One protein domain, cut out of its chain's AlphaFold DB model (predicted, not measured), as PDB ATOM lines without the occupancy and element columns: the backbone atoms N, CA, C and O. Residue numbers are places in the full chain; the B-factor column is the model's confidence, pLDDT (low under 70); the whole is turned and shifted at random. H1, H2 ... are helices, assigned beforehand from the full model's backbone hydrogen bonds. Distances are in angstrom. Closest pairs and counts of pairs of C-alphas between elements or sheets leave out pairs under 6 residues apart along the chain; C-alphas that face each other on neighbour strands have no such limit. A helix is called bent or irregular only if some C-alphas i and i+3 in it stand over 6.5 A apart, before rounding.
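This is residues 379 to 426 and 447 to 582 of the 716 residues of the protein "Aste57867_16006 protein" of Aphanomyces stellatus (UniProt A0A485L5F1). Helices stand side by side in two layers, like a short solenoid: H1, H3, H5, H7 and H10 form one row, and H2, H4, H6 and H9 the other. H1 and H2 lie at one end of the stack, H9 and H10 at the other, where the short H8 lies crosswise to H10. The printed part has 184 residues, with ten named helices, H1 to H10 in chain order, and no named strand; the class is all helix. The whole is compact, with a radius of gyration of the C-alphas of 16.1 A and spans of 47 by 39 by 28 A.

H5, residues 471 to 490, touches H7, residues 521 to 537, at a shallow tilt of 11 degrees, the same way; the closest C-alphas are those of Arg 475 and Val 523, 5.1 A apart. H5 also touches H3, residues 410 to 424, the same way at 37 degrees, only just steep, with C-alphas of Ala 414 and Leu 473 closest at 4.0 A. H6, residues 499 to 516, is the hub, touching five helices. H5 and H6 form a hairpin, Ile 478 and Val 510 having the closest C-alphas, 6.3 A apart. H4, residues 450 to 466, touches H6 at a shallow tilt of 24 degrees, the same way, the closest C-alphas being those of Ser 454 and Leu 499, 6.5 A apart. Outward, H2, residues 396 to 405, touches H4, with C-alphas of His 400 and Val 456 closest at 5.1 A. H1, residues 383 to 393, touches H3, with C-alphas of Ala 384 and Val 412 closest at 6.1 A. Toward the other end, H10, residues 565 to 581, touches H7, with C-alphas of Ala 532 and Val 574 closest at 5.1 A. H9, residues 550 to 560, touches H6 at its residues 511 to 515 alone, with C-alphas of Ala 515 and Val 553 closest at 5.6 A. H8, residues 541 to 547, is about perpendicular to H10 at 89 degrees and touches its residues 577 to 581 alone, with C-alphas of Val 542 and Cys 578 closest at 5.6 A. H1 and H10 are apart. The helices but H8 form an up and down bundle, each running against the one before it. Every O i to N i+4 pair is within hydrogen-bond range in the helices other than H5, which has 14 of 16.

H1 begins at C-alpha 383, (49.965, -7.282, 20.888). H5 is 28.3 A long, from (41.267, -23.414, 12.212) to (15.096, -21.202, 22.820), with a kink of 29 degrees near residue 484; it is irregular, C-alphas 484 and 487 being 7.0 A apart. H6 measures 25.1 A, H7 24.5 A, H4 24.1 A and H3 21.0 A. H10, 24.3 A, ends at C-alpha 581, (11.841, -34.478, 12.156).

The two C-alphas farthest apart are those of Asp 379 and Phe 580, 51.4 A. Residues 427 to 446 are not printed, and C-alphas 426 and 447 are 14.6 A apart across this cut, which lies in the link from H3 to H4. Of the links printed whole, H5 to H6 is short and the others are tight. Mean pLDDT of the printed part is 73.4; 86 residues are under 70, among them 379 to 398, 489 to 500 and 554 to 573.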
ATOM      1  N   ASP A 379      50.376  -3.931  16.241       39.12
ATOM      2  CA  ASP A 379      51.552  -3.932  15.363       39.12
ATOM      3  C   ASP A 379      52.101  -5.364  15.147       39.12
ATOM      4  O   ASP A 379      52.775  -5.638  14.145       39.12
ATOM      5  N   SER A 380      51.770  -6.300  16.049       43.53
ATOM      6  CA  SER A 380      52.164  -7.715  16.007       43.53
ATOM      7  C   SER A 380      51.120  -8.672  16.617       43.53
ATOM      8  O   SER A 380      50.265  -8.266  17.403       43.53
ATOM      9  N   ASP A 381      51.221  -9.977  16.322       46.44
ATOM     10  CA  ASP A 381      50.319 -11.018  16.862       46.44
ATOM     11  C   ASP A 381      50.417 -11.183  18.394       46.44
ATOM     12  O   ASP A 381      49.505 -11.722  19.034       46.44
ATOM     13  N   LEU A 382      51.527 -10.735  18.993       45.12
ATOM     14  CA  LEU A 382      51.725 -10.691  20.444       45.12
ATOM     15  C   LEU A 382      50.851  -9.595  21.072       45.12
ATOM     16  O   LEU A 382      50.158  -9.869  22.051       45.12
ATOM     17  N   ASP A 383      50.779  -8.422  20.434       50.03
ATOM     18  CA  ASP A 383      49.965  -7.282  20.888       50.03
ATOM     19  C   ASP A 383      48.458  -7.579  20.810       50.03
ATOM     20  O   ASP A 383      47.666  -7.079  21.609       50.03
ATOM     21  N   ALA A 384      48.045  -8.453  19.883       57.84
ATOM     22  CA  ALA A 384      46.646  -8.844  19.723       57.84
ATOM     23  C   ALA A 384      46.060  -9.507  20.982       57.84
ATOM     24  O   ALA A 384      44.850  -9.475  21.181       57.84
ATOM     25  N   LYS A 385      46.885 -10.119  21.846       59.62
ATOM     26  CA  LYS A 385      46.405 -10.715  23.105       59.62
ATOM     27  C   LYS A 385      45.876  -9.655  24.056       59.62
ATOM     28  O   LYS A 385      44.758  -9.783  24.548       59.62
ATOM     29  N   ASP A 386      46.696  -8.646  24.295       53.72
ATOM     30  CA  ASP A 386      46.478  -7.673  25.355       53.72
ATOM     31  C   ASP A 386      45.399  -6.673  24.932       53.72
ATOM     32  O   ASP A 386      44.537  -6.318  25.732       53.72
ATOM     33  N   VAL A 387      45.357  -6.321  23.640       55.59
ATOM     34  CA  VAL A 387      44.290  -5.486  23.068       55.59
ATOM     35  C   VAL A 387      42.936  -6.201  23.109       55.59
ATOM     36  O   VAL A 387      41.947  -5.600  23.518       55.59
ATOM     37  N   VAL A 388      42.873  -7.491  22.748       62.00
ATOM     38  CA  VAL A 388      41.620  -8.264  22.839       62.00
ATOM     39  C   VAL A 388      41.197  -8.453  24.295       62.00
ATOM     40  O   VAL A 388      40.010  -8.375  24.592       62.00
ATOM     41  N   PHE A 389      42.143  -8.680  25.208       60.66
ATOM     42  CA  PHE A 389      41.847  -8.787  26.635       60.66
ATOM     43  C   PHE A 389      41.268  -7.478  27.184       60.66
ATOM     44  O   PHE A 389      40.249  -7.504  27.869       60.66
ATOM     45  N   ALA A 390      41.846  -6.330  26.826       53.69
ATOM     46  CA  ALA A 390      41.312  -5.025  27.204       53.69
ATOM     47  C   ALA A 390      39.918  -4.773  26.597       53.69
ATOM     48  O   ALA A 390      39.008  -4.342  27.303       53.69
ATOM     49  N   ALA A 391      39.717  -5.110  25.318       59.28
ATOM     50  CA  ALA A 391      38.415  -5.002  24.660       59.28
ATOM     51  C   ALA A 391      37.359  -5.925  25.294       59.28
ATOM     52  O   ALA A 391      36.201  -5.537  25.404       59.28
ATOM     53  N   GLN A 392      37.753  -7.115  25.763       63.16
ATOM     54  CA  GLN A 392      36.870  -8.041  26.473       63.16
ATOM     55  C   GLN A 392      36.331  -7.426  27.773       63.16
ATOM     56  O   GLN A 392      35.139  -7.551  28.040       63.16
ATOM     57  N   HIS A 393      37.178  -6.736  28.547       57.16
ATOM     58  CA  HIS A 393      36.764  -6.053  29.784       57.16
ATOM     59  C   HIS A 393      35.875  -4.839  29.501       57.16
ATOM     60  O   HIS A 393      35.012  -4.508  30.302       57.16
ATOM     61  N   ALA A 394      36.057  -4.199  28.345       53.00
ATOM     62  CA  ALA A 394      35.241  -3.068  27.917       53.00
ATOM     63  C   ALA A 394      33.870  -3.473  27.329       53.00
ATOM     64  O   ALA A 394      33.048  -2.601  27.048       53.00
ATOM     65  N   GLY A 395      33.609  -4.770  27.133       61.31
ATOM     66  CA  GLY A 395      32.301  -5.308  26.748       61.31
ATOM     67  C   GLY A 395      32.131  -5.648  25.260       61.31
ATOM     68  O   GLY A 395      33.009  -5.436  24.422       61.31
ATOM     69  N   MET A 396      30.959  -6.200  24.916       69.06
ATOM     70  CA  MET A 396      30.673  -6.777  23.586       69.06
ATOM     71  C   MET A 396      30.796  -5.776  22.430       69.06
ATOM     72  O   MET A 396      31.290  -6.137  21.363       69.06
ATOM     73  N   ARG A 397      30.421  -4.511  22.646       67.12
ATOM     74  CA  ARG A 397      30.557  -3.449  21.637       67.12
ATOM     75  C   ARG A 397      32.025  -3.156  21.307       67.12
ATOM     76  O   ARG A 397      32.382  -3.039  20.143       67.12
ATOM     77  N   SER A 398      32.902  -3.187  22.312       61.84
ATOM     78  CA  SER A 398      34.349  -3.035  22.106       61.84
ATOM     79  C   SER A 398      34.950  -4.211  21.325       61.84
ATOM     80  O   SER A 398      35.853  -4.024  20.510       61.84
ATOM     81  N   LEU A 399      34.434  -5.428  21.526       70.94
ATOM     82  CA  LEU A 399      34.823  -6.600  20.735       70.94
ATOM     83  C   LEU A 399      34.352  -6.495  19.273       70.94
ATOM     84  O   LEU A 399      35.121  -6.829  18.369       70.94
ATOM     85  N   HIS A 400      33.130  -6.006  19.029       76.50
ATOM     86  CA  HIS A 400      32.639  -5.693  17.681       76.50
ATOM     87  C   HIS A 400      33.536  -4.672  16.977       76.50
ATOM     88  O   HIS A 400      33.997  -4.904  15.856       76.50
ATOM     89  N   ASP A 401      33.842  -3.569  17.653       62.12
ATOM     90  CA  ASP A 401      34.636  -2.487  17.079       62.12
ATOM     91  C   ASP A 401      36.049  -2.959  16.736       62.12
ATOM     92  O   ASP A 401      36.592  -2.607  15.687       62.12
ATOM     93  N   LEU A 402      36.617  -3.852  17.551       66.25
ATOM     94  CA  LEU A 402      37.901  -4.477  17.261       66.25
ATOM     95  C   LEU A 402      37.853  -5.355  15.994       66.25
ATOM     96  O   LEU A 402      38.774  -5.308  15.174       66.25
ATOM     97  N   LEU A 403      36.770  -6.112  15.777       69.25
ATOM     98  CA  LEU A 403      36.561  -6.885  14.539       69.25
ATOM     99  C   LEU A 403      36.394  -5.994  13.298       69.25
ATOM    100  O   LEU A 403      36.750  -6.404  12.180       69.25
ATOM    101  N   MET A 404      35.834  -4.798  13.476       70.06
ATOM    102  CA  MET A 404      35.675  -3.797  12.420       70.06
ATOM    103  C   MET A 404      36.979  -3.058  12.120       70.06
ATOM    104  O   MET A 404      37.272  -2.798  10.955       70.06
ATOM    105  N   GLN A 405      37.789  -2.782  13.142       60.59
ATOM    106  CA  GLN A 405      39.079  -2.110  13.008       60.59
ATOM    107  C   GLN A 405      40.130  -2.989  12.317       60.59
ATOM    108  O   GLN A 405      40.948  -2.479  11.548       60.59
ATOM    109  N   TYR A 406      40.092  -4.307  12.541       68.12
ATOM    110  CA  TYR A 406      41.046  -5.263  11.966       68.12
ATOM    111  C   TYR A 406      40.369  -6.275  11.026       68.12
ATOM    112  O   TYR A 406      40.404  -7.483  11.275       68.12
ATOM    113  N   PRO A 407      39.786  -5.826   9.896       66.88
ATOM    114  CA  PRO A 407      38.993  -6.689   9.025       66.88
ATOM    115  C   PRO A 407      39.816  -7.776   8.324       66.88
ATOM    116  O   PRO A 407      39.270  -8.808   7.942       66.88
ATOM    117  N   PHE A 408      41.124  -7.547   8.173       73.75
ATOM    118  CA  PHE A 408      42.057  -8.430   7.472       73.75
ATOM    119  C   PHE A 408      42.891  -9.324   8.407       73.75
ATOM    120  O   PHE A 408      43.819  -9.978   7.939       73.75
ATOM    121  N   HIS A 409      42.596  -9.343   9.716       76.06
ATOM    122  CA  HIS A 409      43.419 -10.032  10.714       76.06
ATOM    123  C   HIS A 409      42.696 -11.253  11.320       76.06
ATOM    124  O   HIS A 409      41.893 -11.101  12.247       76.06
ATOM    125  N   PRO A 410      42.978 -12.483  10.845       82.00
ATOM    126  CA  PRO A 410      42.261 -13.678  11.290       82.00
ATOM    127  C   PRO A 410      42.533 -14.032  12.760       82.00
ATOM    128  O   PRO A 410      41.612 -14.462  13.448       82.00
ATOM    129  N   ASP A 411      43.745 -13.787  13.276       78.88
ATOM    130  CA  ASP A 411      44.066 -14.028  14.691       78.88
ATOM    131  C   ASP A 411      43.310 -13.105  15.648       78.88
ATOM    132  O   ASP A 411      42.886 -13.546  16.716       78.88
ATOM    133  N   VAL A 412      43.098 -11.838  15.270       78.88
ATOM    134  CA  VAL A 412      42.257 -10.913  16.047       78.88
ATOM    135  C   VAL A 412      40.830 -11.439  16.074       78.88
ATOM    136  O   VAL A 412      40.250 -11.553  17.149       78.88
ATOM    137  N   ALA A 413      40.295 -11.860  14.924       85.06
ATOM    138  CA  ALA A 413      38.961 -12.445  14.863       85.06
ATOM    139  C   ALA A 413      38.844 -13.730  15.705       85.06
ATOM    140  O   ALA A 413      37.872 -13.893  16.440       85.06
ATOM    141  N   ALA A 414      39.844 -14.616  15.658       87.44
ATOM    142  CA  ALA A 414      39.863 -15.851  16.443       87.44
ATOM    143  C   ALA A 414      39.917 -15.570  17.951       87.44
ATOM    144  O   ALA A 414      39.200 -16.194  18.734       87.44
ATOM    145  N   ARG A 415      40.743 -14.604  18.366       85.56
ATOM    146  CA  ARG A 415      40.877 -14.194  19.770       85.56
ATOM    147  C   ARG A 415      39.635 -13.478  20.278       85.56
ATOM    148  O   ARG A 415      39.251 -13.723  21.417       85.56
ATOM    149  N   VAL A 416      38.995 -12.649  19.452       85.50
ATOM    150  CA  VAL A 416      37.698 -12.042  19.778       85.50
ATOM    151  C   VAL A 416      36.639 -13.127  19.933       85.50
ATOM    152  O   VAL A 416      35.950 -13.135  20.946       85.50
ATOM    153  N   ALA A 417      36.556 -14.098  19.021       89.75
ATOM    154  CA  ALA A 417      35.641 -15.230  19.169       89.75
ATOM    155  C   ALA A 417      35.892 -15.998  20.482       89.75
ATOM    156  O   ALA A 417      34.959 -16.293  21.223       89.75
ATOM    157  N   ALA A 418      37.157 -16.248  20.834       86.56
ATOM    158  CA  ALA A 418      37.522 -16.869  22.106       86.56
ATOM    159  C   ALA A 418      37.193 -15.989  23.328       86.56
ATOM    160  O   ALA A 418      36.887 -16.509  24.401       86.56
ATOM    161  N   ALA A 419      37.291 -14.663  23.206       81.38
ATOM    162  CA  ALA A 419      36.884 -13.719  24.243       81.38
ATOM    163  C   ALA A 419      35.365 -13.747  24.443       81.38
ATOM    164  O   ALA A 419      34.927 -13.886  25.576       81.38
ATOM    165  N   ILE A 420      34.579 -13.748  23.358       86.75
ATOM    166  CA  ILE A 420      33.119 -13.908  23.404       86.75
ATOM    167  C   ILE A 420      32.756 -15.203  24.136       86.75
ATOM    168  O   ILE A 420      31.972 -15.173  25.078       86.75
ATOM    169  N   VAL A 421      33.366 -16.338  23.772       85.88
ATOM    170  CA  VAL A 421      33.097 -17.613  24.458       85.88
ATOM    171  C   VAL A 421      33.407 -17.526  25.950       85.88
ATOM    172  O   VAL A 421      32.603 -17.982  26.751       85.88
ATOM    173  N   ARG A 422      34.533 -16.922  26.342       81.94
ATOM    174  CA  ARG A 422      34.896 -16.764  27.760       81.94
ATOM    175  C   ARG A 422      33.937 -15.848  28.516       81.94
ATOM    176  O   ARG A 422      33.591 -16.156  29.646       81.94
ATOM    177  N   THR A 423      33.482 -14.769  27.891       77.25
ATOM    178  CA  THR A 423      32.504 -13.852  28.490       77.25
ATOM    179  C   THR A 423      31.134 -14.517  28.671       77.25
ATOM    180  O   THR A 423      30.427 -14.213  29.625       77.25
ATOM    181  N   LEU A 424      30.756 -15.440  27.779       76.56
ATOM    182  CA  LEU A 424      29.438 -16.089  27.793       76.56
ATOM    183  C   LEU A 424      29.401 -17.452  28.502       76.56
ATOM    184  O   LEU A 424      28.319 -17.937  28.829       76.56
ATOM    185  N   HIS A 425      30.545 -18.099  28.731       68.06
ATOM    186  CA  HIS A 425      30.621 -19.451  29.288       68.06
ATOM    187  C   HIS A 425      31.234 -19.436  30.697       68.06
ATOM    188  O   HIS A 425      32.453 -19.435  30.834       68.06
ATOM    189  N   ARG A 426      30.396 -19.478  31.747       47.22
ATOM    190  CA  ARG A 426      30.830 -19.756  33.132       47.22
ATOM    191  C   ARG A 426      30.397 -21.178  33.537       47.22
ATOM    192  O   ARG A 426      29.212 -21.490  33.391       47.22
ATOM    193  N   LEU A 447      24.324  -7.926  26.745       51.09
ATOM    194  CA  LEU A 447      23.586  -9.097  26.240       51.09
ATOM    195  C   LEU A 447      22.088  -8.823  26.045       51.09
ATOM    196  O   LEU A 447      21.369  -9.683  25.540       51.09
ATOM    197  N   ARG A 448      21.604  -7.651  26.471       53.97
ATOM    198  CA  ARG A 448      20.204  -7.232  26.321       53.97
ATOM    199  C   ARG A 448      19.979  -6.310  25.124       53.97
ATOM    200  O   ARG A 448      18.825  -6.053  24.796       53.97
ATOM    201  N   ASP A 449      21.048  -5.832  24.486       66.00
ATOM    202  CA  ASP A 449      20.974  -4.983  23.300       66.00
ATOM    203  C   ASP A 449      20.984  -5.849  22.030       66.00
ATOM    204  O   ASP A 449      21.988  -6.478  21.679       66.00
ATOM    205  N   ALA A 450      19.826  -5.919  21.373       66.19
ATOM    206  CA  ALA A 450      19.622  -6.730  20.180       66.19
ATOM    207  C   ALA A 450      20.458  -6.263  18.987       66.19
ATOM    208  O   ALA A 450      20.927  -7.103  18.213       66.19
ATOM    209  N   ASP A 451      20.690  -4.957  18.874       68.69
ATOM    210  CA  ASP A 451      21.391  -4.365  17.740       68.69
ATOM    211  C   ASP A 451      22.889  -4.681  17.832       68.69
ATOM    212  O   ASP A 451      23.482  -5.193  16.882       68.69
ATOM    213  N   VAL A 452      23.479  -4.517  19.023       71.94
ATOM    214  CA  VAL A 452      24.893  -4.853  19.272       71.94
ATOM    215  C   VAL A 452      25.158  -6.339  19.043       71.94
ATOM    216  O   VAL A 452      26.180  -6.709  18.462       71.94
ATOM    217  N   LEU A 453      24.250  -7.212  19.481       76.56
ATOM    218  CA  LEU A 453      24.394  -8.649  19.260       76.56
ATOM    219  C   LEU A 453      24.280  -9.014  17.780       76.56
ATOM    220  O   LEU A 453      25.084  -9.818  17.304       76.56
ATOM    221  N   SER A 454      23.331  -8.416  17.055       79.12
ATOM    222  CA  SER A 454      23.196  -8.623  15.610       79.12
ATOM    223  C   SER A 454      24.468  -8.197  14.874       79.12
ATOM    224  O   SER A 454      25.001  -8.969  14.079       79.12
ATOM    225  N   ASP A 455      25.017  -7.026  15.206       80.88
ATOM    226  CA  ASP A 455      26.247  -6.502  14.607       80.88
ATOM    227  C   ASP A 455      27.462  -7.403  14.887       80.88
ATOM    228  O   ASP A 455      28.223  -7.744  13.972       80.88
ATOM    229  N   VAL A 456      27.638  -7.850  16.139       83.25
ATOM    230  CA  VAL A 456      28.705  -8.795  16.516       83.25
ATOM    231  C   VAL A 456      28.586 -10.087  15.711       83.25
ATOM    232  O   VAL A 456      29.584 -10.550  15.154       83.25
ATOM    233  N   VAL A 457      27.384 -10.669  15.646       86.50
ATOM    234  CA  VAL A 457      27.111 -11.918  14.919       86.50
ATOM    235  C   VAL A 457      27.416 -11.747  13.431       86.50
ATOM    236  O   VAL A 457      28.173 -12.540  12.865       86.50
ATOM    237  N   ASP A 458      26.914 -10.682  12.809       85.44
ATOM    238  CA  ASP A 458      27.082 -10.420  11.381       85.44
ATOM    239  C   ASP A 458      28.544 -10.191  10.996       85.44
ATOM    240  O   ASP A 458      29.014 -10.663   9.953       85.44
ATOM    241  N   VAL A 459      29.295  -9.443  11.805       84.75
ATOM    242  CA  VAL A 459      30.722  -9.226  11.553       84.75
ATOM    243  C   VAL A 459      31.502 -10.513  11.797       84.75
ATOM    244  O   VAL A 459      32.306 -10.894  10.943       84.75
ATOM    245  N   LEU A 460      31.255 -11.224  12.899       89.75
ATOM    246  CA  LEU A 460      31.942 -12.475  13.215       89.75
ATOM    247  C   LEU A 460      31.729 -13.529  12.120       89.75
ATOM    248  O   LEU A 460      32.698 -14.138  11.663       89.75
ATOM    249  N   PHE A 461      30.499 -13.703  11.636       92.00
ATOM    250  CA  PHE A 461      30.179 -14.669  10.583       92.00
ATOM    251  C   PHE A 461      30.816 -14.292   9.248       92.00
ATOM    252  O   PHE A 461      31.418 -15.150   8.598       92.00
ATOM    253  N   ARG A 462      30.819 -13.001   8.884       88.00
ATOM    254  CA  ARG A 462      31.576 -12.517   7.717       88.00
ATOM    255  C   ARG A 462      33.071 -12.803   7.841       88.00
ATOM    256  O   ARG A 462      33.709 -13.138   6.841       88.00
ATOM    257  N   ARG A 463      33.655 -12.699   9.042       89.50
ATOM    258  CA  ARG A 463      35.071 -13.047   9.279       89.50
ATOM    259  C   ARG A 463      35.303 -14.550   9.179       89.50
ATOM    260  O   ARG A 463      36.269 -14.953   8.537       89.50
ATOM    261  N   MET A 464      34.424 -15.374   9.748       91.19
ATOM    262  CA  MET A 464      34.491 -16.831   9.604       91.19
ATOM    263  C   MET A 464      34.430 -17.255   8.134       91.19
ATOM    264  O   MET A 464      35.197 -18.126   7.728       91.19
ATOM    265  N   GLU A 465      33.581 -16.617   7.328       89.25
ATOM    266  CA  GLU A 465      33.503 -16.875   5.889       89.25
ATOM    267  C   GLU A 465      34.765 -16.405   5.150       89.25
ATOM    268  O   GLU A 465      35.389 -17.187   4.429       89.25
ATOM    269  N   SER A 466      35.196 -15.163   5.390       88.06
ATOM    270  CA  SER A 466      36.391 -14.571   4.761       88.06
ATOM    271  C   SER A 466      37.665 -15.365   5.068       88.06
ATOM    272  O   SER A 466      38.550 -15.493   4.225       88.06
ATOM    273  N   PHE A 467      37.752 -15.934   6.272       88.50
ATOM    274  CA  PHE A 467      38.897 -16.701   6.754       88.50
ATOM    275  C   PHE A 467      38.528 -18.162   7.013       88.50
ATOM    276  O   PHE A 467      38.934 -18.766   8.012       88.50
ATOM    277  N   ALA A 468      37.822 -18.781   6.064       86.00
ATOM    278  CA  ALA A 468      37.462 -20.196   6.121       86.00
ATOM    279  C   ALA A 468      38.677 -21.144   6.226       86.00
ATOM    280  O   ALA A 468      38.512 -22.339   6.429       86.00
ATOM    281  N   GLY A 469      39.910 -20.677   5.987       86.44
ATOM    282  CA  GLY A 469      41.149 -21.453   6.161       86.44
ATOM    283  C   GLY A 469      41.715 -21.461   7.588       86.44
ATOM    284  O   GLY A 469      42.632 -22.228   7.858       86.44
ATOM    285  N   HIS A 470      41.186 -20.638   8.496       88.44
ATOM    286  CA  HIS A 470      41.771 -20.422   9.816       88.44
ATOM    287  C   HIS A 470      41.117 -21.301  10.895       88.44
ATOM    288  O   HIS A 470      40.018 -21.004  11.366       88.44
ATOM    289  N   VAL A 471      41.803 -22.375  11.306       88.81
ATOM    290  CA  VAL A 471      41.267 -23.414  12.212       88.81
ATOM    291  C   VAL A 471      40.760 -22.839  13.533       88.81
ATOM    292  O   VAL A 471      39.633 -23.132  13.919       88.81
ATOM    293  N   ASP A 472      41.547 -21.998  14.211       86.38
ATOM    294  CA  ASP A 472      41.162 -21.459  15.523       86.38
ATOM    295  C   ASP A 472      39.983 -20.489  15.434       86.38
ATOM    296  O   ASP A 472      39.163 -20.431  16.346       86.38
ATOM    297  N   LEU A 473      39.850 -19.778  14.310       91.62
ATOM    298  CA  LEU A 473      38.700 -18.901  14.090       91.62
ATOM    299  C   LEU A 473      37.446 -19.732  13.857       91.62
ATOM    300  O   LEU A 473      36.409 -19.404  14.413       91.62
ATOM    301  N   GLN A 474      37.528 -20.807  13.068       93.12
ATOM    302  CA  GLN A 474      36.379 -21.695  12.894       93.12
ATOM    303  C   GLN A 474      36.012 -22.359  14.217       93.12
ATOM    304  O   GLN A 474      34.857 -22.337  14.618       93.12
ATOM    305  N   ARG A 475      37.001 -22.880  14.942       89.69
ATOM    306  CA  ARG A 475      36.807 -23.523  16.238       89.69
ATOM    307  C   ARG A 475      36.119 -22.583  17.237       89.69
ATOM    308  O   ARG A 475      35.039 -22.900  17.725       89.69
ATOM    309  N   TRP A 476      36.708 -21.425  17.532       91.19
ATOM    310  CA  TRP A 476      36.126 -20.478  18.487       91.19
ATOM    311  C   TRP A 476      34.880 -19.776  17.948       91.19
ATOM    312  O   TRP A 476      33.971 -19.494  18.718       91.19
ATOM    313  N   GLY A 477      34.810 -19.529  16.641       90.81
ATOM    314  CA  GLY A 477      33.676 -18.893  15.975       90.81
ATOM    315  C   GLY A 477      32.414 -19.752  15.986       90.81
ATOM    316  O   GLY A 477      31.343 -19.223  16.266       90.81
ATOM    317  N   ILE A 478      32.534 -21.072  15.782       90.56
ATOM    318  CA  ILE A 478      31.423 -22.025  15.947       90.56
ATOM    319  C   ILE A 478      30.870 -21.912  17.371       90.56
ATOM    320  O   ILE A 478      29.690 -21.627  17.564       90.56
ATOM    321  N   ARG A 479      31.748 -22.008  18.376       89.38
ATOM    322  CA  ARG A 479      31.320 -21.963  19.775       89.38
ATOM    323  C   ARG A 479      30.730 -20.607  20.178       89.38
ATOM    324  O   ARG A 479      29.740 -20.565  20.902       89.38
ATOM    325  N   ALA A 480      31.321 -19.508  19.708       89.31
ATOM    326  CA  ALA A 480      30.822 -18.156  19.944       89.31
ATOM    327  C   ALA A 480      29.445 -17.955  19.303       89.31
ATOM    328  O   ALA A 480      28.531 -17.485  19.972       89.31
ATOM    329  N   GLY A 481      29.274 -18.360  18.041       88.44
ATOM    330  CA  GLY A 481      27.998 -18.266  17.333       88.44
ATOM    331  C   GLY A 481      26.891 -19.068  18.012       88.44
ATOM    332  O   GLY A 481      25.790 -18.559  18.182       88.44
ATOM    333  N   SER A 482      27.198 -20.274  18.493       85.12
ATOM    334  CA  SER A 482      26.259 -21.086  19.275       85.12
ATOM    335  C   SER A 482      25.814 -20.378  20.556       85.12
ATOM    336  O   SER A 482      24.618 -20.228  20.790       85.12
ATOM    337  N   LEU A 483      26.754 -19.857  21.351       84.81
ATOM    338  CA  LEU A 483      26.432 -19.141  22.592       84.81
ATOM    339  C   LEU A 483      25.659 -17.839  22.351       84.81
ATOM    340  O   LEU A 483      24.820 -17.476  23.171       84.81
ATOM    341  N   LEU A 484      25.922 -17.155  21.235       85.69
ATOM    342  CA  LEU A 484      25.209 -15.937  20.857       85.69
ATOM    343  C   LEU A 484      23.792 -16.225  20.357       85.69
ATOM    344  O   LEU A 484      22.895 -15.443  20.635       85.69
ATOM    345  N   LEU A 485      23.571 -17.322  19.627       83.38
ATOM    346  CA  LEU A 485      22.286 -17.606  18.980       83.38
ATOM    347  C   LEU A 485      21.344 -18.465  19.834       83.38
ATOM    348  O   LEU A 485      20.137 -18.224  19.844       83.38
ATOM    349  N   LEU A 486      21.864 -19.463  20.559       76.88
ATOM    350  CA  LEU A 486      21.056 -20.474  21.252       76.88
ATOM    351  C   LEU A 486      20.033 -19.894  22.256       76.88
ATOM    352  O   LEU A 486      18.901 -20.384  22.262       76.88
ATOM    353  N   PRO A 487      20.345 -18.845  23.051       75.38
ATOM    354  CA  PRO A 487      19.362 -18.231  23.950       75.38
ATOM    355  C   PRO A 487      18.122 -17.686  23.221       75.38
ATOM    356  O   PRO A 487      17.005 -17.819  23.719       75.38
ATOM    357  N   PHE A 488      18.297 -17.127  22.020       72.88
ATOM    358  CA  PHE A 488      17.208 -16.552  21.218       72.88
ATOM    359  C   PHE A 488      16.410 -17.611  20.463       72.88
ATOM    360  O   PHE A 488      15.207 -17.465  20.257       72.88
ATOM    361  N   VAL A 489      17.078 -18.697  20.077       69.56
ATOM    362  CA  VAL A 489      16.451 -19.868  19.457       69.56
ATOM    363  C   VAL A 489      15.523 -20.578  20.457       69.56
ATOM    364  O   VAL A 489      14.456 -21.047  20.060       69.56
ATOM    365  N   ALA A 490      15.895 -20.610  21.744       65.56
ATOM    366  CA  ALA A 490      15.096 -21.202  22.820       65.56
ATOM    367  C   ALA A 490      13.905 -20.326  23.266       65.56
ATOM    368  O   ALA A 490      12.859 -20.856  23.630       65.56
ATOM    369  N   ALA A 491      14.040 -18.993  23.233       66.94
ATOM    370  CA  ALA A 491      12.985 -18.051  23.621       66.94
ATOM    371  C   ALA A 491      12.823 -16.927  22.575       66.94
ATOM    372  O   ALA A 491      13.349 -15.822  22.759       66.94
ATOM    373  N   PRO A 492      12.086 -17.176  21.473       62.62
ATOM    374  CA  PRO A 492      11.926 -16.197  20.407       62.62
ATOM    375  C   PRO A 492      11.151 -14.973  20.913       62.62
ATOM    376  O   PRO A 492       9.994 -15.073  21.317       62.62
ATOM    377  N   THR A 493      11.773 -13.798  20.866       62.84
ATOM    378  CA  THR A 493      11.136 -12.503  21.151       62.84
ATOM    379  C   THR A 493      11.140 -11.641  19.891       62.84
ATOM    380  O   THR A 493      12.065 -11.710  19.083       62.84
ATOM    381  N   SER A 494      10.106 -10.812  19.700       61.09
ATOM    382  CA  SER A 494       9.947  -9.975  18.495       61.09
ATOM    383  C   SER A 494      11.116  -9.010  18.256       61.09
ATOM    384  O   SER A 494      11.383  -8.662  17.110       61.09
ATOM    385  N   ALA A 495      11.843  -8.639  19.313       56.38
ATOM    386  CA  ALA A 495      13.040  -7.805  19.246       56.38
ATOM    387  C   ALA A 495      14.217  -8.455  18.487       56.38
ATOM    388  O   ALA A 495      15.075  -7.742  17.988       56.38
ATOM    389  N   PHE A 496      14.248  -9.788  18.347       58.91
ATOM    390  CA  PHE A 496      15.386 -10.530  17.779       58.91
ATOM    391  C   PHE A 496      15.046 -11.277  16.480       58.91
ATOM    392  O   PHE A 496      15.760 -12.195  16.075       58.91
ATOM    393  N   ALA A 497      13.972 -10.886  15.783       61.62
ATOM    394  CA  ALA A 497      13.538 -11.541  14.544       61.62
ATOM    395  C   ALA A 497      14.626 -11.563  13.443       61.62
ATOM    396  O   ALA A 497      14.683 -12.507  12.652       61.62
ATOM    397  N   GLY A 498      15.531 -10.573  13.423       62.91
ATOM    398  CA  GLY A 498      16.657 -10.501  12.481       62.91
ATOM    399  C   GLY A 498      17.680 -11.640  12.625       62.91
ATOM    400  O   GLY A 498      18.215 -12.116  11.621       62.91
ATOM    401  N   LEU A 499      17.879 -12.173  13.841       67.88
ATOM    402  CA  LEU A 499      18.857 -13.239  14.118       67.88
ATOM    403  C   LEU A 499      18.451 -14.607  13.539       67.88
ATOM    404  O   LEU A 499      19.274 -15.524  13.446       67.88
ATOM    405  N   HIS A 500      17.203 -14.774  13.101       69.50
ATOM    406  CA  HIS A 500      16.754 -16.019  12.484       69.50
ATOM    407  C   HIS A 500      17.476 -16.304  11.154       69.50
ATOM    408  O   HIS A 500      17.895 -17.437  10.891       69.50
ATOM    409  N   SER A 501      17.676 -15.263  10.336       74.00
ATOM    410  CA  SER A 501      18.466 -15.348   9.100       74.00
ATOM    411  C   SER A 501      19.928 -15.684   9.411       74.00
ATOM    412  O   SER A 501      20.516 -16.581   8.799       74.00
ATOM    413  N   ALA A 502      20.485 -15.053  10.453       81.00
ATOM    414  CA  ALA A 502      21.835 -15.332  10.929       81.00
ATOM    415  C   ALA A 502      22.000 -16.789  11.392       81.00
ATOM    416  O   ALA A 502      23.029 -17.400  11.118       81.00
ATOM    417  N   THR A 503      20.975 -17.395  11.999       82.56
ATOM    418  CA  THR A 503      21.010 -18.804  12.433       82.56
ATOM    419  C   THR A 503      21.093 -19.773  11.251       82.56
ATOM    420  O   THR A 503      21.852 -20.741  11.288       82.56
ATOM    421  N   THR A 504      20.391 -19.490  10.151       83.50
ATOM    422  CA  THR A 504      20.517 -20.279   8.910       83.50
ATOM    423  C   THR A 504      21.926 -20.173   8.321       83.50
ATOM    424  O   THR A 504      22.522 -21.183   7.935       83.50
ATOM    425  N   THR A 505      22.483 -18.959   8.282       86.38
ATOM    426  CA  THR A 505      23.870 -18.715   7.854       86.38
ATOM    427  C   THR A 505      24.864 -19.439   8.762       86.38
ATOM    428  O   THR A 505      25.802 -20.067   8.272       86.38
ATOM    429  N   PHE A 506      24.625 -19.436  10.073       89.50
ATOM    430  CA  PHE A 506      25.446 -20.136  11.050       89.50
ATOM    431  C   PHE A 506      25.491 -21.641  10.784       89.50
ATOM    432  O   PHE A 506      26.582 -22.189  10.659       89.50
ATOM    433  N   VAL A 507      24.340 -22.302  10.596       87.81
ATOM    434  CA  VAL A 507      24.289 -23.739  10.259       87.81
ATOM    435  C   VAL A 507      25.139 -24.042   9.019       87.81
ATOM    436  O   VAL A 507      25.918 -24.993   9.019       87.81
ATOM    437  N   GLN A 508      25.068 -23.202   7.982       88.19
ATOM    438  CA  GLN A 508      25.897 -23.369   6.783       88.19
ATOM    439  C   GLN A 508      27.393 -23.192   7.065       88.19
ATOM    440  O   GLN A 508      28.201 -23.959   6.541       88.19
ATOM    441  N   LEU A 509      27.777 -22.200   7.874       89.88
ATOM    442  CA  LEU A 509      29.171 -21.983   8.262       89.88
ATOM    443  C   LEU A 509      29.719 -23.162   9.068       89.88
ATOM    444  O   LEU A 509      30.820 -23.624   8.771       89.88
ATOM    445  N   VAL A 510      28.940 -23.699  10.014       90.31
ATOM    446  CA  VAL A 510      29.319 -24.891  10.788       90.31
ATOM    447  C   VAL A 510      29.528 -26.086   9.858       90.31
ATOM    448  O   VAL A 510      30.576 -26.725   9.923       90.31
ATOM    449  N   LEU A 511      28.596 -26.355   8.937       89.06
ATOM    450  CA  LEU A 511      28.720 -27.461   7.981       89.06
ATOM    451  C   LEU A 511      29.937 -27.302   7.058       89.06
ATOM    452  O   LEU A 511      30.701 -28.252   6.882       89.06
ATOM    453  N   LYS A 512      30.174 -26.098   6.514       89.44
ATOM    454  CA  LYS A 512      31.367 -25.803   5.700       89.44
ATOM    455  C   LYS A 512      32.656 -26.013   6.499       89.44
ATOM    456  O   LYS A 512      33.614 -26.580   5.972       89.44
ATOM    457  N   ALA A 513      32.693 -25.570   7.756       89.31
ATOM    458  CA  ALA A 513      33.849 -25.732   8.631       89.31
ATOM    459  C   ALA A 513      34.100 -27.205   8.985       89.31
ATOM    460  O   ALA A 513      35.243 -27.655   8.900       89.31
ATOM    461  N   MET A 514      33.053 -27.967   9.314       90.19
ATOM    462  CA  MET A 514      33.137 -29.406   9.578       90.19
ATOM    463  C   MET A 514      33.616 -30.184   8.351       90.19
ATOM    464  O   MET A 514      34.495 -31.025   8.490       90.19
ATOM    465  N   ALA A 515      33.108 -29.871   7.155       85.56
ATOM    466  CA  ALA A 515      33.545 -30.511   5.914       85.56
ATOM    467  C   ALA A 515      35.014 -30.194   5.591       85.56
ATOM    468  O   ALA A 515      35.810 -31.079   5.284       85.56
ATOM    469  N   LYS A 516      35.405 -28.919   5.701       88.19
ATOM    470  CA  LYS A 516      36.766 -28.473   5.382       88.19
ATOM    471  C   LYS A 516      37.804 -28.975   6.383       88.19
ATOM    472  O   LYS A 516      38.906 -29.355   5.993       88.19
ATOM    473  N   PHE A 517      37.461 -28.977   7.667       88.12
ATOM    474  CA  PHE A 517      38.322 -29.443   8.752       88.12
ATOM    475  C   PHE A 517      37.863 -30.799   9.288       88.12
ATOM    476  O   PHE A 517      37.973 -31.059  10.484       88.12
ATOM    477  N   ALA A 518      37.416 -31.688   8.398       79.00
ATOM    478  CA  ALA A 518      36.897 -33.003   8.761       79.00
ATOM    479  C   ALA A 518      37.926 -33.893   9.478       79.00
ATOM    480  O   ALA A 518      37.539 -34.817  10.177       79.00
ATOM    481  N   ALA A 519      39.232 -33.611   9.373       79.31
ATOM    482  CA  ALA A 519      40.280 -34.294  10.142       79.31
ATOM    483  C   ALA A 519      40.509 -33.708  11.556       79.31
ATOM    484  O   ALA A 519      41.157 -34.338  12.389       79.31
ATOM    485  N   ASN A 520      40.002 -32.506  11.853       86.88
ATOM    486  CA  ASN A 520      40.190 -31.847  13.144       86.88
ATOM    487  C   ASN A 520      39.059 -32.221  14.109       86.88
ATOM    488  O   ASN A 520      37.925 -31.758  13.977       86.88
ATOM    489  N   SER A 521      39.386 -33.020  15.122       80.19
ATOM    490  CA  SER A 521      38.403 -33.527  16.082       80.19
ATOM    491  C   SER A 521      37.718 -32.429  16.902       80.19
ATOM    492  O   SER A 521      36.556 -32.596  17.254       80.19
ATOM    493  N   ALA A 522      38.376 -31.297  17.180       81.88
ATOM    494  CA  ALA A 522      37.789 -30.208  17.964       81.88
ATOM    495  C   ALA A 522      36.729 -29.423  17.176       81.88
ATOM    496  O   ALA A 522      35.665 -29.132  17.719       81.88
ATOM    497  N   VAL A 523      36.995 -29.114  15.900       87.94
ATOM    498  CA  VAL A 523      36.029 -28.423  15.024       87.94
ATOM    499  C   VAL A 523      34.799 -29.300  14.797       87.94
ATOM    500  O   VAL A 523      33.674 -28.826  14.923       87.94
ATOM    501  N   VAL A 524      35.011 -30.589  14.525       86.31
ATOM    502  CA  VAL A 524      33.925 -31.554  14.315       86.31
ATOM    503  C   VAL A 524      33.119 -31.778  15.597       86.31
ATOM    504  O   VAL A 524      31.890 -31.816  15.553       86.31
ATOM    505  N   LEU A 525      33.779 -31.886  16.754       82.44
ATOM    506  CA  LEU A 525      33.105 -32.067  18.038       82.44
ATOM    507  C   LEU A 525      32.242 -30.856  18.407       82.44
ATOM    508  O   LEU A 525      31.073 -31.030  18.729       82.44
ATOM    509  N   TRP A 526      32.789 -29.641  18.352       86.12
ATOM    510  CA  TRP A 526      32.025 -28.439  18.705       86.12
ATOM    511  C   TRP A 526      30.939 -28.138  17.672       86.12
ATOM    512  O   TRP A 526      29.818 -27.823  18.051       86.12
ATOM    513  N   GLY A 527      31.220 -28.344  16.381       87.25
ATOM    514  CA  GLY A 527      30.214 -28.220  15.329       87.25
ATOM    515  C   GLY A 527      29.046 -29.187  15.516       87.25
ATOM    516  O   GLY A 527      27.894 -28.769  15.474       87.25
ATOM    517  N   SER A 528      29.319 -30.463  15.799       82.88
ATOM    518  CA  SER A 528      28.261 -31.455  16.043       82.88
ATOM    519  C   SER A 528      27.479 -31.200  17.335       82.88
ATOM    520  O   SER A 528      26.261 -31.368  17.343       82.88
ATOM    521  N   GLN A 529      28.141 -30.743  18.402       82.81
ATOM    522  CA  GLN A 529      27.493 -30.304  19.646       82.81
ATOM    523  C   GLN A 529      26.527 -29.145  19.418       82.81
ATOM    524  O   GLN A 529      25.374 -29.202  19.844       82.81
ATOM    525  N   ASP A 530      26.998 -28.100  18.743       84.94
ATOM    526  CA  ASP A 530      26.227 -26.880  18.535       84.94
ATOM    527  C   ASP A 530      25.083 -27.112  17.531       84.94
ATOM    528  O   ASP A 530      23.973 -26.623  17.746       84.94
ATOM    529  N   LEU A 531      25.292 -27.941  16.497       85.56
ATOM    530  CA  LEU A 531      24.211 -28.395  15.612       85.56
ATOM    531  C   LEU A 531      23.150 -29.185  16.382       85.56
ATOM    532  O   LEU A 531      21.964 -28.906  16.228       85.56
ATOM    533  N   ALA A 532      23.546 -30.136  17.234       77.56
ATOM    534  CA  ALA A 532      22.593 -30.889  18.047       77.56
ATOM    535  C   ALA A 532      21.783 -29.958  18.961       77.56
ATOM    536  O   ALA A 532      20.561 -30.074  19.015       77.56
ATOM    537  N   ALA A 533      22.441 -29.006  19.631       77.25
ATOM    538  CA  ALA A 533      21.781 -28.037  20.503       77.25
ATOM    539  C   ALA A 533      20.762 -27.167  19.746       77.25
ATOM    540  O   ALA A 533      19.642 -26.986  20.223       77.25
ATOM    541  N   LEU A 534      21.114 -26.676  18.554       80.00
ATOM    542  CA  LEU A 534      20.206 -25.886  17.717       80.00
ATOM    543  C   LEU A 534      19.002 -26.692  17.233       80.00
ATOM    544  O   LEU A 534      17.873 -26.204  17.285       80.00
ATOM    545  N   LEU A 535      19.239 -27.925  16.781       73.88
ATOM    546  CA  LEU A 535      18.178 -28.801  16.300       73.88
ATOM    547  C   LEU A 535      17.199 -29.126  17.430       73.88
ATOM    548  O   LEU A 535      15.999 -29.024  17.205       73.88
ATOM    549  N   VAL A 536      17.691 -29.428  18.642       69.56
ATOM    550  CA  VAL A 536      16.849 -29.675  19.832       69.56
ATOM    551  C   VAL A 536      15.851 -28.541  20.072       69.56
ATOM    552  O   VAL A 536      14.699 -28.812  20.398       69.56
ATOM    553  N   GLN A 537      16.279 -27.290  19.894       70.56
ATOM    554  CA  GLN A 537      15.450 -26.118  20.178       70.56
ATOM    555  C   GLN A 537      14.466 -25.776  19.050       70.56
ATOM    556  O   GLN A 537      13.355 -25.334  19.319       70.56
ATOM    557  N   GLN A 538      14.850 -25.942  17.777       69.94
ATOM    558  CA  GLN A 538      14.025 -25.516  16.641       69.94
ATOM    559  C   GLN A 538      14.072 -26.517  15.479       69.94
ATOM    560  O   GLN A 538      15.036 -26.587  14.711       69.94
ATOM    561  N   ARG A 539      12.946 -27.211  15.267       67.81
ATOM    562  CA  ARG A 539      12.764 -28.240  14.220       67.81
ATOM    563  C   ARG A 539      13.024 -27.761  12.787       67.81
ATOM    564  O   ARG A 539      13.373 -28.557  11.924       67.81
ATOM    565  N   GLN A 540      12.849 -26.471  12.509       69.31
ATOM    566  CA  GLN A 540      12.957 -25.914  11.152       69.31
ATOM    567  C   GLN A 540      14.377 -25.976  10.573       69.31
ATOM    568  O   GLN A 540      14.542 -25.965   9.360       69.31
ATOM    569  N   TYR A 541      15.411 -26.078  11.413       73.81
ATOM    570  CA  TYR A 541      16.794 -26.155  10.937       73.81
ATOM    571  C   TYR A 541      17.185 -27.560  10.456       73.81
ATOM    572  O   TYR A 541      18.230 -27.728   9.828       73.81
ATOM    573  N   VAL A 542      16.326 -28.559  10.681       67.19
ATOM    574  CA  VAL A 542      16.504 -29.926  10.174       67.19
ATOM    575  C   VAL A 542      16.469 -29.955   8.648       67.19
ATOM    576  O   VAL A 542      17.344 -30.561   8.029       67.19
ATOM    577  N   SER A 543      15.494 -29.275   8.036       66.62
ATOM    578  CA  SER A 543      15.385 -29.193   6.575       66.62
ATOM    579  C   SER A 543      16.564 -28.428   5.976       66.62
ATOM    580  O   SER A 543      17.136 -28.871   4.984       66.62
ATOM    581  N   VAL A 544      17.000 -27.346   6.633       70.75
ATOM    582  CA  VAL A 544      18.184 -26.563   6.238       70.75
ATOM    583  C   VAL A 544      19.445 -27.428   6.236       70.75
ATOM    584  O   VAL A 544      20.231 -27.370   5.290       70.75
ATOM    585  N   LEU A 545      19.645 -28.247   7.273       73.31
ATOM    586  CA  LEU A 545      20.781 -29.162   7.356       73.31
ATOM    587  C   LEU A 545      20.733 -30.199   6.226       73.31
ATOM    588  O   LEU A 545      21.750 -30.433   5.568       73.31
ATOM    589  N   ALA A 546      19.561 -30.784   5.968       64.19
ATOM    590  CA  ALA A 546      19.376 -31.782   4.918       64.19
ATOM    591  C   ALA A 546      19.622 -31.210   3.508       64.19
ATOM    592  O   ALA A 546      20.346 -31.813   2.718       64.19
ATOM    593  N   GLU A 547      19.085 -30.027   3.199       66.44
ATOM    594  CA  GLU A 547      19.223 -29.376   1.886       66.44
ATOM    595  C   GLU A 547      20.654 -28.924   1.574       66.44
ATOM    596  O   GLU A 547      21.043 -28.823   0.411       66.44
ATOM    597  N   ARG A 548      21.459 -28.648   2.605       69.19
ATOM    598  CA  ARG A 548      22.829 -28.128   2.467       69.19
ATOM    599  C   ARG A 548      23.906 -29.216   2.507       69.19
ATOM    600  O   ARG A 548      25.075 -28.894   2.704       69.19
ATOM    601  N   GLY A 549      23.530 -30.485   2.332       65.50
ATOM    602  CA  GLY A 549      24.465 -31.618   2.362       65.50
ATOM    603  C   GLY A 549      24.984 -31.947   3.766       65.50
ATOM    604  O   GLY A 549      25.987 -32.638   3.913       65.50
ATOM    605  N   GLY A 550      24.323 -31.470   4.826       68.62
ATOM    606  CA  GLY A 550      24.800 -31.657   6.197       68.62
ATOM    607  C   GLY A 550      24.826 -33.117   6.649       68.62
ATOM    608  O   GLY A 550      25.657 -33.482   7.476       68.62
ATOM    609  N   ILE A 551      23.980 -33.967   6.061       66.88
ATOM    610  CA  ILE A 551      23.974 -35.414   6.316       66.88
ATOM    611  C   ILE A 551      25.269 -36.056   5.802       66.88
ATOM    612  O   ILE A 551      25.877 -36.842   6.522       66.88
ATOM    613  N   GLU A 552      25.725 -35.685   4.602       63.06
ATOM    614  CA  GLU A 552      26.978 -36.187   4.016       63.06
ATOM    615  C   GLU A 552      28.173 -35.805   4.893       63.06
ATOM    616  O   GLU A 552      28.985 -36.656   5.247       63.06
ATOM    617  N   VAL A 553      28.217 -34.540   5.330       73.00
ATOM    618  CA  VAL A 553      29.254 -34.025   6.237       73.00
ATOM    619  C   VAL A 553      29.257 -34.780   7.569       73.00
ATOM    620  O   VAL A 553      30.319 -35.115   8.087       73.00
ATOM    621  N   CYS A 554      28.078 -35.075   8.123       69.81
ATOM    622  CA  CYS A 554      27.942 -35.845   9.358       69.81
ATOM    623  C   CYS A 554      28.457 -37.284   9.197       69.81
ATOM    624  O   CYS A 554      29.236 -37.755  10.024       69.81
ATOM    625  N   VAL A 555      28.063 -37.977   8.126       63.19
ATOM    626  CA  VAL A 555      28.490 -39.362   7.872       63.19
ATOM    627  C   VAL A 555      29.998 -39.440   7.622       63.19
ATOM    628  O   VAL A 555      30.668 -40.281   8.222       63.19
ATOM    629  N   ASP A 556      30.558 -38.546   6.804       63.34
ATOM    630  CA  ASP A 556      32.006 -38.473   6.558       63.34
ATOM    631  C   ASP A 556      32.786 -38.201   7.857       63.34
ATOM    632  O   ASP A 556      33.766 -38.885   8.163       63.34
ATOM    633  N   ALA A 557      32.301 -37.279   8.692       69.69
ATOM    634  CA  ALA A 557      32.897 -37.001   9.993       69.69
ATOM    635  C   ALA A 557      32.834 -38.208  10.951       69.69
ATOM    636  O   ALA A 557      33.812 -38.471  11.656       69.69
ATOM    637  N   MET A 558      31.743 -38.984  10.955       61.94
ATOM    638  CA  MET A 558      31.670 -40.235  11.724       61.94
ATOM    639  C   MET A 558      32.672 -41.277  11.221       61.94
ATOM    640  O   MET A 558      33.329 -41.916  12.041       61.94
ATOM    641  N   ARG A 559      32.841 -41.437   9.902       60.47
ATOM    642  CA  ARG A 559      33.822 -42.384   9.342       60.47
ATOM    643  C   ARG A 559      35.250 -42.017   9.736       60.47
ATOM    644  O   ARG A 559      36.007 -42.873  10.184       60.47
ATOM    645  N   ARG A 560      35.613 -40.738   9.606       66.44
ATOM    646  CA  ARG A 560      36.973 -40.250   9.893       66.44
ATOM    647  C   ARG A 560      37.323 -40.269  11.377       66.44
ATOM    648  O   ARG A 560      38.490 -40.425  11.720       66.44
ATOM    649  N   HIS A 561      36.330 -40.117  12.251       65.44
ATOM    650  CA  HIS A 561      36.508 -40.089  13.706       65.44
ATOM    651  C   HIS A 561      35.896 -41.314  14.393       65.44
ATOM    652  O   HIS A 561      35.323 -41.178  15.477       65.44
ATOM    653  N   ALA A 562      36.003 -42.500  13.785       55.41
ATOM    654  CA  ALA A 562      35.434 -43.747  14.315       55.41
ATOM    655  C   ALA A 562      35.851 -44.031  15.775       55.41
ATOM    656  O   ALA A 562      35.034 -44.467  16.584       55.41
ATOM    657  N   ASP A 563      37.088 -43.683  16.140       52.78
ATOM    658  CA  ASP A 563      37.642 -43.906  17.482       52.78
ATOM    659  C   ASP A 563      37.239 -42.831  18.515       52.78
ATOM    660  O   ASP A 563      37.413 -43.017  19.723       52.78
ATOM    661  N   ASN A 564      36.689 -41.689  18.082       58.44
ATOM    662  CA  ASN A 564      36.309 -40.594  18.975       58.44
ATOM    663  C   ASN A 564      34.836 -40.698  19.386       58.44
ATOM    664  O   ASN A 564      33.943 -40.138  18.748       58.44
ATOM    665  N   LEU A 565      34.596 -41.355  20.523       56.94
ATOM    666  CA  LEU A 565      33.252 -41.588  21.065       56.94
ATOM    667  C   LEU A 565      32.421 -40.308  21.255       56.94
ATOM    668  O   LEU A 565      31.202 -40.351  21.112       56.94
ATOM    669  N   SER A 566      33.052 -39.170  21.561       60.75
ATOM    670  CA  SER A 566      32.323 -37.906  21.734       60.75
ATOM    671  C   SER A 566      31.796 -37.383  20.400       60.75
ATOM    672  O   SER A 566      30.649 -36.956  20.321       60.75
ATOM    673  N   VAL A 567      32.602 -37.466  19.341       64.19
ATOM    674  CA  VAL A 567      32.186 -37.088  17.983       64.19
ATOM    675  C   VAL A 567      31.085 -38.024  17.478       64.19
ATOM    676  O   VAL A 567      30.051 -37.544  17.016       64.19
ATOM    677  N   GLN A 568      31.254 -39.340  17.656       59.84
ATOM    678  CA  GLN A 568      30.231 -40.334  17.299       59.84
ATOM    679  C   GLN A 568      28.891 -40.043  17.981       59.84
ATOM    680  O   GLN A 568      27.837 -40.092  17.352       59.84
ATOM    681  N   ARG A 569      28.938 -39.694  19.270       63.34
ATOM    682  CA  ARG A 569      27.758 -39.370  20.069       63.34
ATOM    683  C   ARG A 569      26.998 -38.162  19.523       63.34
ATOM    684  O   ARG A 569      25.792 -38.255  19.311       63.34
ATOM    685  N   TRP A 570      27.677 -37.032  19.335       69.25
ATOM    686  CA  TRP A 570      27.015 -35.780  18.956       69.25
ATOM    687  C   TRP A 570      26.522 -35.804  17.513       69.25
ATOM    688  O   TRP A 570      25.398 -35.386  17.248       69.25
ATOM    689  N   ILE A 571      27.299 -36.378  16.591       65.81
ATOM    690  CA  ILE A 571      26.833 -36.560  15.214       65.81
ATOM    691  C   ILE A 571      25.673 -37.557  15.160       65.81
ATOM    692  O   ILE A 571      24.695 -37.327  14.449       65.81
ATOM    693  N   GLY A 572      25.734 -38.626  15.953       60.78
ATOM    694  CA  GLY A 572      24.632 -39.569  16.062       60.78
ATOM    695  C   GLY A 572      23.333 -38.901  16.512       60.78
ATOM    696  O   GLY A 572      22.279 -39.131  15.924       60.78
ATOM    697  N   GLN A 573      23.414 -38.000  17.493       67.00
ATOM    698  CA  GLN A 573      22.273 -37.198  17.925       67.00
ATOM    699  C   GLN A 573      21.736 -36.301  16.799       67.00
ATOM    700  O   GLN A 573      20.529 -36.281  16.584       67.00
ATOM    701  N   VAL A 574      22.602 -35.619  16.039       70.88
ATOM    702  CA  VAL A 574      22.190 -34.814  14.871       70.88
ATOM    703  C   VAL A 574      21.437 -35.671  13.848       70.88
ATOM    704  O   VAL A 574      20.334 -35.310  13.444       70.88
ATOM    705  N   LEU A 575      21.980 -36.832  13.472       66.12
ATOM    706  CA  LEU A 575      21.356 -37.731  12.497       66.12
ATOM    707  C   LEU A 575      20.020 -38.298  12.994       66.12
ATOM    708  O   LEU A 575      19.065 -38.379  12.221       66.12
ATOM    709  N   LEU A 576      19.925 -38.652  14.279       65.38
ATOM    710  CA  LEU A 576      18.675 -39.107  14.891       65.38
ATOM    711  C   LEU A 576      17.609 -38.010  14.885       65.38
ATOM    712  O   LEU A 576      16.464 -38.291  14.543       65.38
ATOM    713  N   LEU A 577      17.976 -36.768  15.211       65.56
ATOM    714  CA  LEU A 577      17.063 -35.624  15.151       65.56
ATOM    715  C   LEU A 577      16.609 -35.345  13.710       65.56
ATOM    716  O   LEU A 577      15.429 -35.084  13.480       65.56
ATOM    717  N   CYS A 578      17.501 -35.483  12.726       64.75
ATOM    718  CA  CYS A 578      17.139 -35.361  11.314       64.75
ATOM    719  C   CYS A 578      16.152 -36.444  10.861       64.75
ATOM    720  O   CYS A 578      15.152 -36.129  10.219       64.75
ATOM    721  N   LEU A 579      16.389 -37.705  11.236       60.81
ATOM    722  CA  LEU A 579      15.465 -38.814  10.970       60.81
ATOM    723  C   LEU A 579      14.124 -38.638  11.695       60.81
ATOM    724  O   LEU A 579      13.085 -39.053  11.184       60.81
ATOM    725  N   PHE A 580      14.139 -38.037  12.887       59.66
ATOM    726  CA  PHE A 580      12.947 -37.821  13.698       59.66
ATOM    727  C   PHE A 580      12.055 -36.700  13.162       59.66
ATOM    728  O   PHE A 580      10.841 -36.786  13.312       59.66
ATOM    729  N   TRP A 581      12.612 -35.667  12.531       60.47
ATOM    730  CA  TRP A 581      11.841 -34.478  12.156       60.47
ATOM    731  C   TRP A 581      11.612 -34.273  10.662       60.47
ATOM    732  O   TRP A 581      10.678 -33.557  10.306       60.47
ATOM    733  N   ASP A 582      12.392 -34.898   9.780       54.22
ATOM    734  CA  ASP A 582      12.136 -34.807   8.341       54.22
ATOM    735  C   ASP A 582      11.224 -35.958   7.883       54.22
ATOM    736  O   ASP A 582      11.608 -37.128   7.828       54.22
TER     737      ASP A 582